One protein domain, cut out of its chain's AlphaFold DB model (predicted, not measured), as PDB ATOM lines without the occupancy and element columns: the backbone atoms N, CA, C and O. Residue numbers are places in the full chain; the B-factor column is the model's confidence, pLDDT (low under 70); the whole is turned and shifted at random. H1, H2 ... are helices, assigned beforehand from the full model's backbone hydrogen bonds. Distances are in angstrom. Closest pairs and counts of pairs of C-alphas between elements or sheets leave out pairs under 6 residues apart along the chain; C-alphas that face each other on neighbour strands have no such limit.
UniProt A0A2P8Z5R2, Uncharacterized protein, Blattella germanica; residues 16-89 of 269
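Overview. This is residues 16 to 89 of the 269 residues of an uncharacterized protein of Blattella germanica (UniProt A0A2P8Z5R2). Three short helices are loosely set, with H1 and H2 placed nearly end to end along the length and H3 making a V with H2, while a long looping stretch, residues 26 to 61, folds back past H1 and then runs along the length of the domain to the start of H2. Residues 51 to 56 of that stretch stick out free. The printed part has 74 residues, with three named helices in the order H1, H2, H3 and no named strand. The class is all helix, though under half of the residues, 32 of 74, are in named elements. The whole is loose, with a radius of gyration of the C-alphas of 14.5 A and spans of 40 by 27 by 20 A.

Along the chain. Find C-alpha 16 at (11.586, 40.717, 3.869); from there H1, residues 16 to 25, runs 14.3 A. Past the long stretch, find C-alpha 62 at (-13.349, 35.779, 28.844), where H2, residues 62 to 73, begins its 16.5 A. H3, residues 78 to 87, runs 14.2 A and ends at C-alpha 87, (-5.287, 54.608, 26.369).

Arrangement. Look first at Ile 25 and Asn 73, the closest C-alphas of H1 and H2, 6.7 A apart: these helices are close but not clearly touching, at a shallow tilt of 23 degrees, opposite ways. H1 and H3 are also close but not clearly touching, closest at the C-alphas of Ile 25 and Glu 78, 6.8 A, and run the same way at a shallow tilt of 20 degrees. H2 and H3 are close but not clearly touching, closest at the C-alphas of Tyr 72 and Gln 81, 6.2 A, at a steep tilt of 39 degrees, opposite ways. In H1, H2 and H3 every O i to N i+4 pair is within hydrogen-bond range. Residues 30 to 31 pair antiparallel with residues 38 to 39.

Size, cuts and confidence. The C-alphas of Trp 16 and Glu 59 are the two farthest apart, 40.6 A. The printed part has no cut; the link from H1 to H2 is long, 36 residues, and that from H2 to H3 is tight, 4 residues. Mean pLDDT of the printed part is 83.1, and residues 33 to 36 and residue 50 are under 70.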
ATOM      1  N   TRP A  16      11.841  41.828   2.966       79.75
ATOM      2  CA  TRP A  16      11.586  40.717   3.869       79.75
ATOM      3  C   TRP A  16      11.344  41.184   5.311       79.75
ATOM      4  O   TRP A  16      10.404  40.734   5.963       79.75
ATOM      5  N   ARG A  17      12.130  42.144   5.825       77.50
ATOM      6  CA  ARG A  17      11.942  42.669   7.192       77.50
ATOM      7  C   ARG A  17      10.621  43.403   7.341       77.50
ATOM      8  O   ARG A  17       9.998  43.303   8.396       77.50
ATOM      9  N   ILE A  18      10.207  44.145   6.318       81.75
ATOM     10  CA  ILE A  18       8.921  44.850   6.322       81.75
ATOM     11  C   ILE A  18       7.787  43.825   6.407       81.75
ATOM     12  O   ILE A  18       6.889  43.969   7.235       81.75
ATOM     13  N   GLU A  19       7.863  42.754   5.620       83.12
ATOM     14  CA  GLU A  19       6.872  41.680   5.625       83.12
ATOM     15  C   GLU A  19       6.823  40.927   6.966       83.12
ATOM     16  O   GLU A  19       5.746  40.763   7.542       83.12
ATOM     17  N   GLN A  20       7.974  40.534   7.526       85.94
ATOM     18  CA  GLN A  20       8.019  39.873   8.836       85.94
ATOM     19  C   GLN A  20       7.538  40.794   9.965       85.94
ATOM     20  O   GLN A  20       6.893  40.331  10.905       85.94
ATOM     21  N   THR A  21       7.793  42.103   9.870       83.69
ATOM     22  CA  THR A  21       7.290  43.087  10.841       83.69
ATOM     23  C   THR A  21       5.766  43.189  10.781       83.69
ATOM     24  O   THR A  21       5.125  43.184  11.828       83.69
ATOM     25  N   LYS A  22       5.166  43.193   9.581       84.44
ATOM     26  CA  LYS A  22       3.702  43.155   9.411       84.44
ATOM     27  C   LYS A  22       3.088  41.877   9.992       84.44
ATOM     28  O   LYS A  22       2.077  41.949  10.692       84.44
ATOM     29  N   LYS A  23       3.711  40.716   9.752       84.50
ATOM     30  CA  LYS A  23       3.277  39.431  10.334       84.50
ATOM     31  C   LYS A  23       3.344  39.462  11.862       84.50
ATOM     32  O   LYS A  23       2.377  39.103  12.516       84.50
ATOM     33  N   ARG A  24       4.425  40.009  12.427       84.56
ATOM     34  CA  ARG A  24       4.587  40.182  13.877       84.56
ATOM     35  C   ARG A  24       3.531  41.107  14.494       84.56
ATOM     36  O   ARG A  24       2.988  40.760  15.536       84.56
ATOM     37  N   ILE A  25       3.257  42.262  13.878       84.88
ATOM     38  CA  ILE A  25       2.274  43.245  14.380       84.88
ATOM     39  C   ILE A  25       0.864  42.645  14.394       84.88
ATOM     40  O   ILE A  25       0.161  42.782  15.387       84.88
ATOM     41  N   SER A  26       0.498  41.912  13.339       82.06
ATOM     42  CA  SER A  26      -0.807  41.242  13.219       82.06
ATOM     43  C   SER A  26      -0.921  39.925  13.999       82.06
ATOM     44  O   SER A  26      -1.917  39.219  13.870       82.06
ATOM     45  N   GLY A  27       0.105  39.550  14.771       81.12
ATOM     46  CA  GLY A  27       0.120  38.311  15.550       81.12
ATOM     47  C   GLY A  27       0.286  37.024  14.732       81.12
ATOM     48  O   GLY A  27       0.280  35.948  15.324       81.12
ATOM     49  N   LYS A  28       0.486  37.108  13.411       85.62
ATOM     50  CA  LYS A  28       0.684  35.961  12.509       85.62
ATOM     51  C   LYS A  28       2.048  35.305  12.705       85.62
ATOM     52  O   LYS A  28       2.978  35.900  13.255       85.62
ATOM     53  N   SER A  29       2.192  34.082  12.198       88.06
ATOM     54  CA  SER A  29       3.477  33.384  12.226       88.06
ATOM     55  C   SER A  29       4.552  34.145  11.438       88.06
ATOM     56  O   SER A  29       4.299  34.704  10.367       88.06
ATOM     57  N   TYR A  30       5.766  34.205  11.985       88.88
ATOM     58  CA  TYR A  30       6.879  34.936  11.371       88.88
ATOM     59  C   TYR A  30       8.225  34.276  11.673       88.88
ATOM     60  O   TYR A  30       8.387  33.558  12.659       88.88
ATOM     61  N   MET A  31       9.215  34.522  10.819       84.06
ATOM     62  CA  MET A  31      10.555  33.946  10.939       84.06
ATOM     63  C   MET A  31      11.533  34.926  11.585       84.06
ATOM     64  O   MET A  31      11.570  36.113  11.252       84.06
ATOM     65  N   LYS A  32      12.368  34.422  12.499       80.69
ATOM     66  CA  LYS A  32      13.489  35.188  13.054       80.69
ATOM     67  C   LYS A  32      14.669  35.164  12.078       80.69
ATOM     68  O   LYS A  32      14.923  34.173  11.413       80.69
ATOM     69  N   ARG A  33      15.416  36.268  12.000       67.75
ATOM     70  CA  ARG A  33      16.506  36.432  11.019       67.75
ATOM     71  C   ARG A  33      17.676  35.461  11.226       67.75
ATOM     72  O   ARG A  33      18.269  35.012  10.255       67.75
ATOM     73  N   ASN A  34      17.994  35.156  12.484       66.31
ATOM     74  CA  ASN A  34      19.212  34.427  12.866       66.31
ATOM     75  C   ASN A  34      18.930  33.019  13.403       66.31
ATOM     76  O   ASN A  34      19.831  32.334  13.872       66.31
ATOM     77  N   SER A  35      17.677  32.585  13.355       62.12
ATOM     78  CA  SER A  35      17.278  31.240  13.726       62.12
ATOM     79  C   SER A  35      16.223  30.790  12.728       62.12
ATOM     80  O   SER A  35      15.250  31.507  12.516       62.12
ATOM     81  N   LYS A  36      16.368  29.592  12.141       63.78
ATOM     82  CA  LYS A  36      15.317  28.928  11.333       63.78
ATOM     83  C   LYS A  36      14.069  28.572  12.176       63.78
ATOM     84  O   LYS A  36      13.356  27.621  11.888       63.78
ATOM     85  N   CYS A  37      13.823  29.305  13.258       77.88
ATOM     86  CA  CYS A  37      12.692  29.162  14.146       77.88
ATOM     87  C   CYS A  37      11.548  30.029  13.621       77.88
ATOM     88  O   CYS A  37      11.634  31.263  13.606       77.88
ATOM     89  N   VAL A  38      10.468  29.364  13.229       83.38
ATOM     90  CA  VAL A  38       9.177  29.995  12.975       83.38
ATOM     91  C   VAL A  38       8.530  30.271  14.328       83.38
ATOM     92  O   VAL A  38       8.337  29.361  15.133       83.38
ATOM     93  N   VAL A  39       8.222  31.534  14.603       84.69
ATOM     94  CA  VAL A  39       7.355  31.895  15.725       84.69
ATOM     95  C   VAL A  39       5.924  31.598  15.282       84.69
ATOM     96  O   VAL A  39       5.518  32.131  14.245       84.69
ATOM     97  N   PRO A  40       5.176  30.739  15.996       86.62
ATOM     98  CA  PRO A  40       3.804  30.416  15.627       86.62
ATOM     99  C   PRO A  40       2.892  31.635  15.789       86.62
ATOM    100  O   PRO A  40       3.202  32.576  16.525       86.62
ATOM    101  N   GLU A  41       1.761  31.597  15.093       87.75
ATOM    102  CA  GLU A  41       0.703  32.593  15.239       87.75
ATOM    103  C   GLU A  41       0.183  32.635  16.681       87.75
ATOM    104  O   GLU A  41       0.167  31.631  17.403       87.75
ATOM    105  N   LYS A  42      -0.210  33.830  17.120       85.75
ATOM    106  CA  LYS A  42      -0.788  34.047  18.438       85.75
ATOM    107  C   LYS A  42      -2.112  33.299  18.533       85.75
ATOM    108  O   LYS A  42      -3.047  33.560  17.788       85.75
ATOM    109  N   GLN A  43      -2.178  32.376  19.482       84.75
ATOM    110  CA  GLN A  43      -3.405  31.656  19.782       84.75
ATOM    111  C   GLN A  43      -4.384  32.567  20.518       84.75
ATOM    112  O   GLN A  43      -3.972  33.434  21.295       84.75
ATOM    113  N   LEU A  44      -5.674  32.320  20.293       84.81
ATOM    114  CA  LEU A  44      -6.742  32.956  21.049       84.81
ATOM    115  C   LEU A  44      -6.530  32.740  22.556       84.81
ATOM    116  O   LEU A  44      -6.029  31.684  22.968       84.81
ATOM    117  N   PRO A  45      -6.910  33.723  23.390       83.19
ATOM    118  CA  PRO A  45      -6.847  33.554  24.832       83.19
ATOM    119  C   PRO A  45      -7.708  32.357  25.240       83.19
ATOM    120  O   PRO A  45      -8.759  32.103  24.655       83.19
ATOM    121  N   LYS A  46      -7.265  31.615  26.254       82.50
ATOM    122  CA  LYS A  46      -8.071  30.562  26.880       82.50
ATOM    123  C   LYS A  46      -8.975  31.178  27.948       82.50
ATOM    124  O   LYS A  46      -8.632  32.207  28.535       82.50
ATOM    125  N   ASN A  47     -10.125  30.550  28.190       77.44
ATOM    126  CA  ASN A  47     -11.041  30.967  29.254       77.44
ATOM    127  C   ASN A  47     -10.375  30.815  30.631       77.44
ATOM    128  O   ASN A  47     -10.270  31.771  31.400       77.44
ATOM    129  N   GLU A  48      -9.800  29.637  30.866       76.94
ATOM    130  CA  GLU A  48      -9.052  29.304  32.072       76.94
ATOM    131  C   GLU A  48      -7.650  29.926  32.023       76.94
ATOM    132  O   GLU A  48      -6.839  29.625  31.142       76.94
ATOM    133  N   ALA A  49      -7.365  30.821  32.969       75.69
ATOM    134  CA  ALA A  49      -6.013  31.304  33.214       75.69
ATOM    135  C   ALA A  49      -5.386  30.422  34.302       75.69
ATOM    136  O   ALA A  49      -5.947  30.303  35.375       75.69
ATOM    137  N   SER A  50      -4.228  29.815  34.040       69.69
ATOM    138  CA  SER A  50      -3.509  28.967  35.011       69.69
ATOM    139  C   SER A  50      -2.274  29.654  35.610       69.69
ATOM    140  O   SER A  50      -1.322  29.007  36.053       69.69
ATOM    141  N   CYS A  51      -2.223  30.989  35.561       74.50
ATOM    142  CA  CYS A  51      -1.024  31.746  35.905       74.50
ATOM    143  C   CYS A  51      -0.986  32.158  37.385       74.50
ATOM    144  O   CYS A  51      -1.898  32.806  37.885       74.50
ATOM    145  N   LYS A  52       0.146  31.919  38.057       72.62
ATOM    146  CA  LYS A  52       0.397  32.320  39.457       72.62
ATOM    147  C   LYS A  52       0.748  33.813  39.631       72.62
ATOM    148  O   LYS A  52       1.592  34.154  40.455       72.62
ATOM    149  N   CYS A  53       0.215  34.707  38.797       76.56
ATOM    150  CA  CYS A  53       0.615  36.120  38.812       76.56
ATOM    151  C   CYS A  53      -0.220  36.961  39.794       76.56
ATOM    152  O   CYS A  53      -1.397  36.691  40.016       76.56
ATOM    153  N   ASN A  54       0.363  38.047  40.311       76.25
ATOM    154  CA  ASN A  54      -0.311  38.983  41.228       76.25
ATOM    155  C   ASN A  54      -1.450  39.792  40.579       76.25
ATOM    156  O   ASN A  54      -2.143  40.535  41.269       76.25
ATOM    157  N   TYR A  55      -1.639  39.676  39.263       78.19
ATOM    158  CA  TYR A  55      -2.608  40.457  38.495       78.19
ATOM    159  C   TYR A  55      -3.982  39.788  38.375       78.19
ATOM    160  O   TYR A  55      -4.816  40.275  37.619       78.19
ATOM    161  N   LYS A  56      -4.220  38.682  39.102       80.75
ATOM    162  CA  LYS A  56      -5.530  38.012  39.198       80.75
ATOM    163  C   LYS A  56      -6.178  37.759  37.826       80.75
ATOM    164  O   LYS A  56      -7.370  37.965  37.643       80.75
ATOM    165  N   CYS A  57      -5.401  37.304  36.839       79.88
ATOM    166  CA  CYS A  57      -5.882  37.119  35.460       79.88
ATOM    167  C   CYS A  57      -7.066  36.139  35.322       79.88
ATOM    168  O   CYS A  57      -7.738  36.120  34.286       79.88
ATOM    169  N   GLU A  58      -7.307  35.311  36.340       80.06
ATOM    170  CA  GLU A  58      -8.486  34.449  36.472       80.06
ATOM    171  C   GLU A  58      -9.786  35.253  36.630       80.06
ATOM    172  O   GLU A  58     -10.804  34.860  36.071       80.06
ATOM    173  N   GLU A  59      -9.745  36.419  37.284       83.81
ATOM    174  CA  GLU A  59     -10.914  37.284  37.516       83.81
ATOM    175  C   GLU A  59     -11.344  38.057  36.255       83.81
ATOM    176  O   GLU A  59     -12.438  38.617  36.209       83.81
ATOM    177  N   ILE A  60     -10.506  38.098  35.212       84.31
ATOM    178  CA  ILE A  60     -10.819  38.816  33.971       84.31
ATOM    179  C   ILE A  60     -11.822  37.991  33.146       84.31
ATOM    180  O   ILE A  60     -11.478  36.884  32.708       84.31
ATOM    181  N   PRO A  61     -13.019  38.529  32.836       89.56
ATOM    182  CA  PRO A  61     -14.002  37.822  32.023       89.56
ATOM    183  C   PRO A  61     -13.463  37.456  30.637       89.56
ATOM    184  O   PRO A  61     -12.776  38.250  29.987       89.56
ATOM    185  N   PHE A  62     -13.830  36.276  30.135       88.25
ATOM    186  CA  PHE A  62     -13.349  35.779  28.844       88.25
ATOM    187  C   PHE A  62     -13.620  36.727  27.674       88.25
ATOM    188  O   PHE A  62     -12.741  36.956  26.845       88.25
ATOM    189  N   HIS A  63     -14.810  37.331  27.634       89.81
ATOM    190  CA  HIS A  63     -15.174  38.265  26.570       89.81
ATOM    191  C   HIS A  63     -14.242  39.489  26.528       89.81
ATOM    192  O   HIS A  63     -13.895  39.949  25.444       89.81
ATOM    193  N   TRP A  64     -13.763  39.970  27.684       88.56
ATOM    194  CA  TRP A  64     -12.766  41.041  27.754       88.56
ATOM    195  C   TRP A  64     -11.393  40.577  27.273       88.56
ATOM    196  O   TRP A  64     -10.743  41.305  26.528       88.56
ATOM    197  N   LYS A  65     -10.966  39.356  27.626       88.19
ATOM    198  CA  LYS A  65      -9.714  38.771  27.107       88.19
ATOM    199  C   LYS A  65      -9.740  38.692  25.579       88.19
ATOM    200  O   LYS A  65      -8.780  39.098  24.928       88.19
ATOM    201  N   LEU A  66     -10.846  38.201  25.017       89.88
ATOM    202  CA  LEU A  66     -11.040  38.068  23.573       89.88
ATOM    203  C   LEU A  66     -11.080  39.431  22.877       89.88
ATOM    204  O   LEU A  66     -10.403  39.624  21.870       89.88
ATOM    205  N   LYS A  67     -11.825  40.386  23.443       90.50
ATOM    206  CA  LYS A  67     -11.902  41.755  22.935       90.50
ATOM    207  C   LYS A  67     -10.526  42.418  22.905       90.50
ATOM    208  O   LYS A  67     -10.089  42.829  21.842       90.50
ATOM    209  N   LEU A  68      -9.801  42.431  24.029       89.38
ATOM    210  CA  LEU A  68      -8.458  43.018  24.110       89.38
ATOM    211  C   LEU A  68      -7.479  42.368  23.122       89.38
ATOM    212  O   LEU A  68      -6.657  43.060  22.524       89.38
ATOM    213  N   PHE A  69      -7.566  41.046  22.949       89.69
ATOM    214  CA  PHE A  69      -6.744  40.311  21.992       89.69
ATOM    215  C   PHE A  69      -7.027  40.738  20.547       89.69
ATOM    216  O   PHE A  69      -6.085  41.011  19.802       89.69
ATOM    217  N   ASN A  70      -8.300  40.813  20.156       90.38
ATOM    218  CA  ASN A  70      -8.704  41.210  18.808       90.38
ATOM    219  C   ASN A  70      -8.389  42.686  18.541       90.38
ATOM    220  O   ASN A  70      -7.790  43.003  17.516       90.38
ATOM    221  N   ASP A  71      -8.724  43.561  19.488       90.50
ATOM    222  CA  ASP A  71      -8.507  45.002  19.387       90.50
ATOM    223  C   ASP A  71      -7.010  45.319  19.249       90.50
ATOM    224  O   ASP A  71      -6.642  46.127  18.407       90.50
ATOM    225  N   TYR A  72      -6.124  44.644  19.996       89.94
ATOM    226  CA  TYR A  72      -4.675  44.880  19.923       89.94
ATOM    227  C   TYR A  72      -4.016  44.294  18.663       89.94
ATOM    228  O   TYR A  72      -3.208  44.960  18.006       89.94
ATOM    229  N   ASN A  73      -4.324  43.037  18.318       86.69
ATOM    230  CA  ASN A  73      -3.701  42.361  17.168       86.69
ATOM    231  C   ASN A  73      -4.331  42.773  15.823       86.69
ATOM    232  O   ASN A  73      -3.746  42.510  14.774       86.69
ATOM    233  N   GLY A  74      -5.495  43.431  15.837       87.44
ATOM    234  CA  GLY A  74      -6.135  44.012  14.655       87.44
ATOM    235  C   GLY A  74      -5.516  45.334  14.181       87.44
ATOM    236  O   GLY A  74      -5.790  45.770  13.061       87.44
ATOM    237  N   LEU A  75      -4.670  45.969  15.001       89.31
ATOM    238  CA  LEU A  75      -4.000  47.232  14.671       89.31
ATOM    239  C   LEU A  75      -2.885  47.019  13.643       89.31
ATOM    240  O   LEU A  75      -2.215  45.986  13.615       89.31
ATOM    241  N   LYS A  76      -2.679  48.012  12.770       84.00
ATOM    242  CA  LYS A  76      -1.828  47.869  11.577       84.00
ATOM    243  C   LYS A  76      -0.411  48.387  11.792       84.00
ATOM    244  O   LYS A  76       0.480  48.053  11.004       84.00
ATOM    245  N   SER A  77      -0.184  49.183  12.837       84.25
ATOM    246  CA  SER A  77       1.123  49.764  13.147       84.25
ATOM    247  C   SER A  77       1.518  49.638  14.621       84.25
ATOM    248  O   SER A  77       0.686  49.562  15.519       84.25
ATOM    249  N   GLU A  78       2.829  49.654  14.872       80.94
ATOM    250  CA  GLU A  78       3.405  49.655  16.225       80.94
ATOM    251  C   GLU A  78       3.007  50.915  17.015       80.94
ATOM    252  O   GLU A  78       2.757  50.843  18.216       80.94
ATOM    253  N   ASN A  79       2.865  52.056  16.333       84.38
ATOM    254  CA  ASN A  79       2.409  53.305  16.946       84.38
ATOM    255  C   ASN A  79       0.942  53.222  17.392       84.38
ATOM    256  O   ASN A  79       0.607  53.698  18.477       84.38
ATOM    257  N   GLU A  80       0.073  52.611  16.583       85.94
ATOM    258  CA  GLU A  80      -1.325  52.363  16.955       85.94
ATOM    259  C   GLU A  80      -1.409  51.432  18.168       85.94
ATOM    260  O   GLU A  80      -2.111  51.751  19.124       85.94
ATOM    261  N   GLN A  81      -0.642  50.334  18.174       86.50
ATOM    262  CA  GLN A  81      -0.559  49.419  19.320       86.50
ATOM    263  C   GLN A  81      -0.083  50.132  20.588       86.50
ATOM    264  O   GLN A  81      -0.681  49.968  21.652       86.50
ATOM    265  N   GLY A  82       0.953  50.968  20.478       85.00
ATOM    266  CA  GLY A  82       1.445  51.779  21.590       85.00
ATOM    267  C   GLY A  82       0.397  52.765  22.110       85.00
ATOM    268  O   GLY A  82       0.189  52.860  23.317       85.00
ATOM    269  N   THR A  83      -0.311  53.449  21.212       88.25
ATOM    270  CA  THR A  83      -1.373  54.406  21.569       88.25
ATOM    271  C   THR A  83      -2.550  53.710  22.248       88.25
ATOM    272  O   THR A  83      -3.055  54.196  23.257       88.25
ATOM    273  N   TYR A  84      -2.949  52.543  21.739       90.75
ATOM    274  CA  TYR A  84      -3.996  51.721  22.333       90.75
ATOM    275  C   TYR A  84      -3.636  51.295  23.762       90.75
ATOM    276  O   TYR A  84      -4.435  51.486  24.676       90.75
ATOM    277  N   LEU A  85      -2.413  50.799  23.989       87.31
ATOM    278  CA  LEU A  85      -1.951  50.444  25.335       87.31
ATOM    279  C   LEU A  85      -1.930  51.653  26.274       87.31
ATOM    280  O   LEU A  85      -2.384  51.535  27.407       87.31
ATOM    281  N   LEU A  86      -1.464  52.816  25.806       85.12
ATOM    282  CA  LEU A  86      -1.478  54.052  26.592       85.12
ATOM    283  C   LEU A  86      -2.900  54.477  26.981       85.12
ATOM    284  O   LEU A  86      -3.106  54.914  28.109       85.12
ATOM    285  N   GLY A  87      -3.880  54.308  26.088       87.81
ATOM    286  CA  GLY A  87      -5.287  54.608  26.369       87.81
ATOM    287  C   GLY A  87      -5.922  53.692  27.420       87.81
ATOM    288  O   GLY A  87      -6.855  54.101  28.105       87.81
ATOM    289  N   LEU A  88      -5.401  52.472  27.587       86.38
ATOM    290  CA  LEU A  88      -5.844  51.527  28.619       86.38
ATOM    291  C   LEU A  88      -5.158  51.746  29.976       86.38
ATOM    292  O   LEU A  88      -5.535  51.121  30.969       86.38
ATOM    293  N   MET A  89      -4.139  52.604  30.039       84.25
ATOM    294  CA  MET A  89      -3.423  52.893  31.275       84.25
ATOM    295  C   MET A  89      -4.106  54.027  32.036       84.25
ATOM    296  O   MET A  89      -4.203  55.154  31.560       84.25
TER     297      MET A  89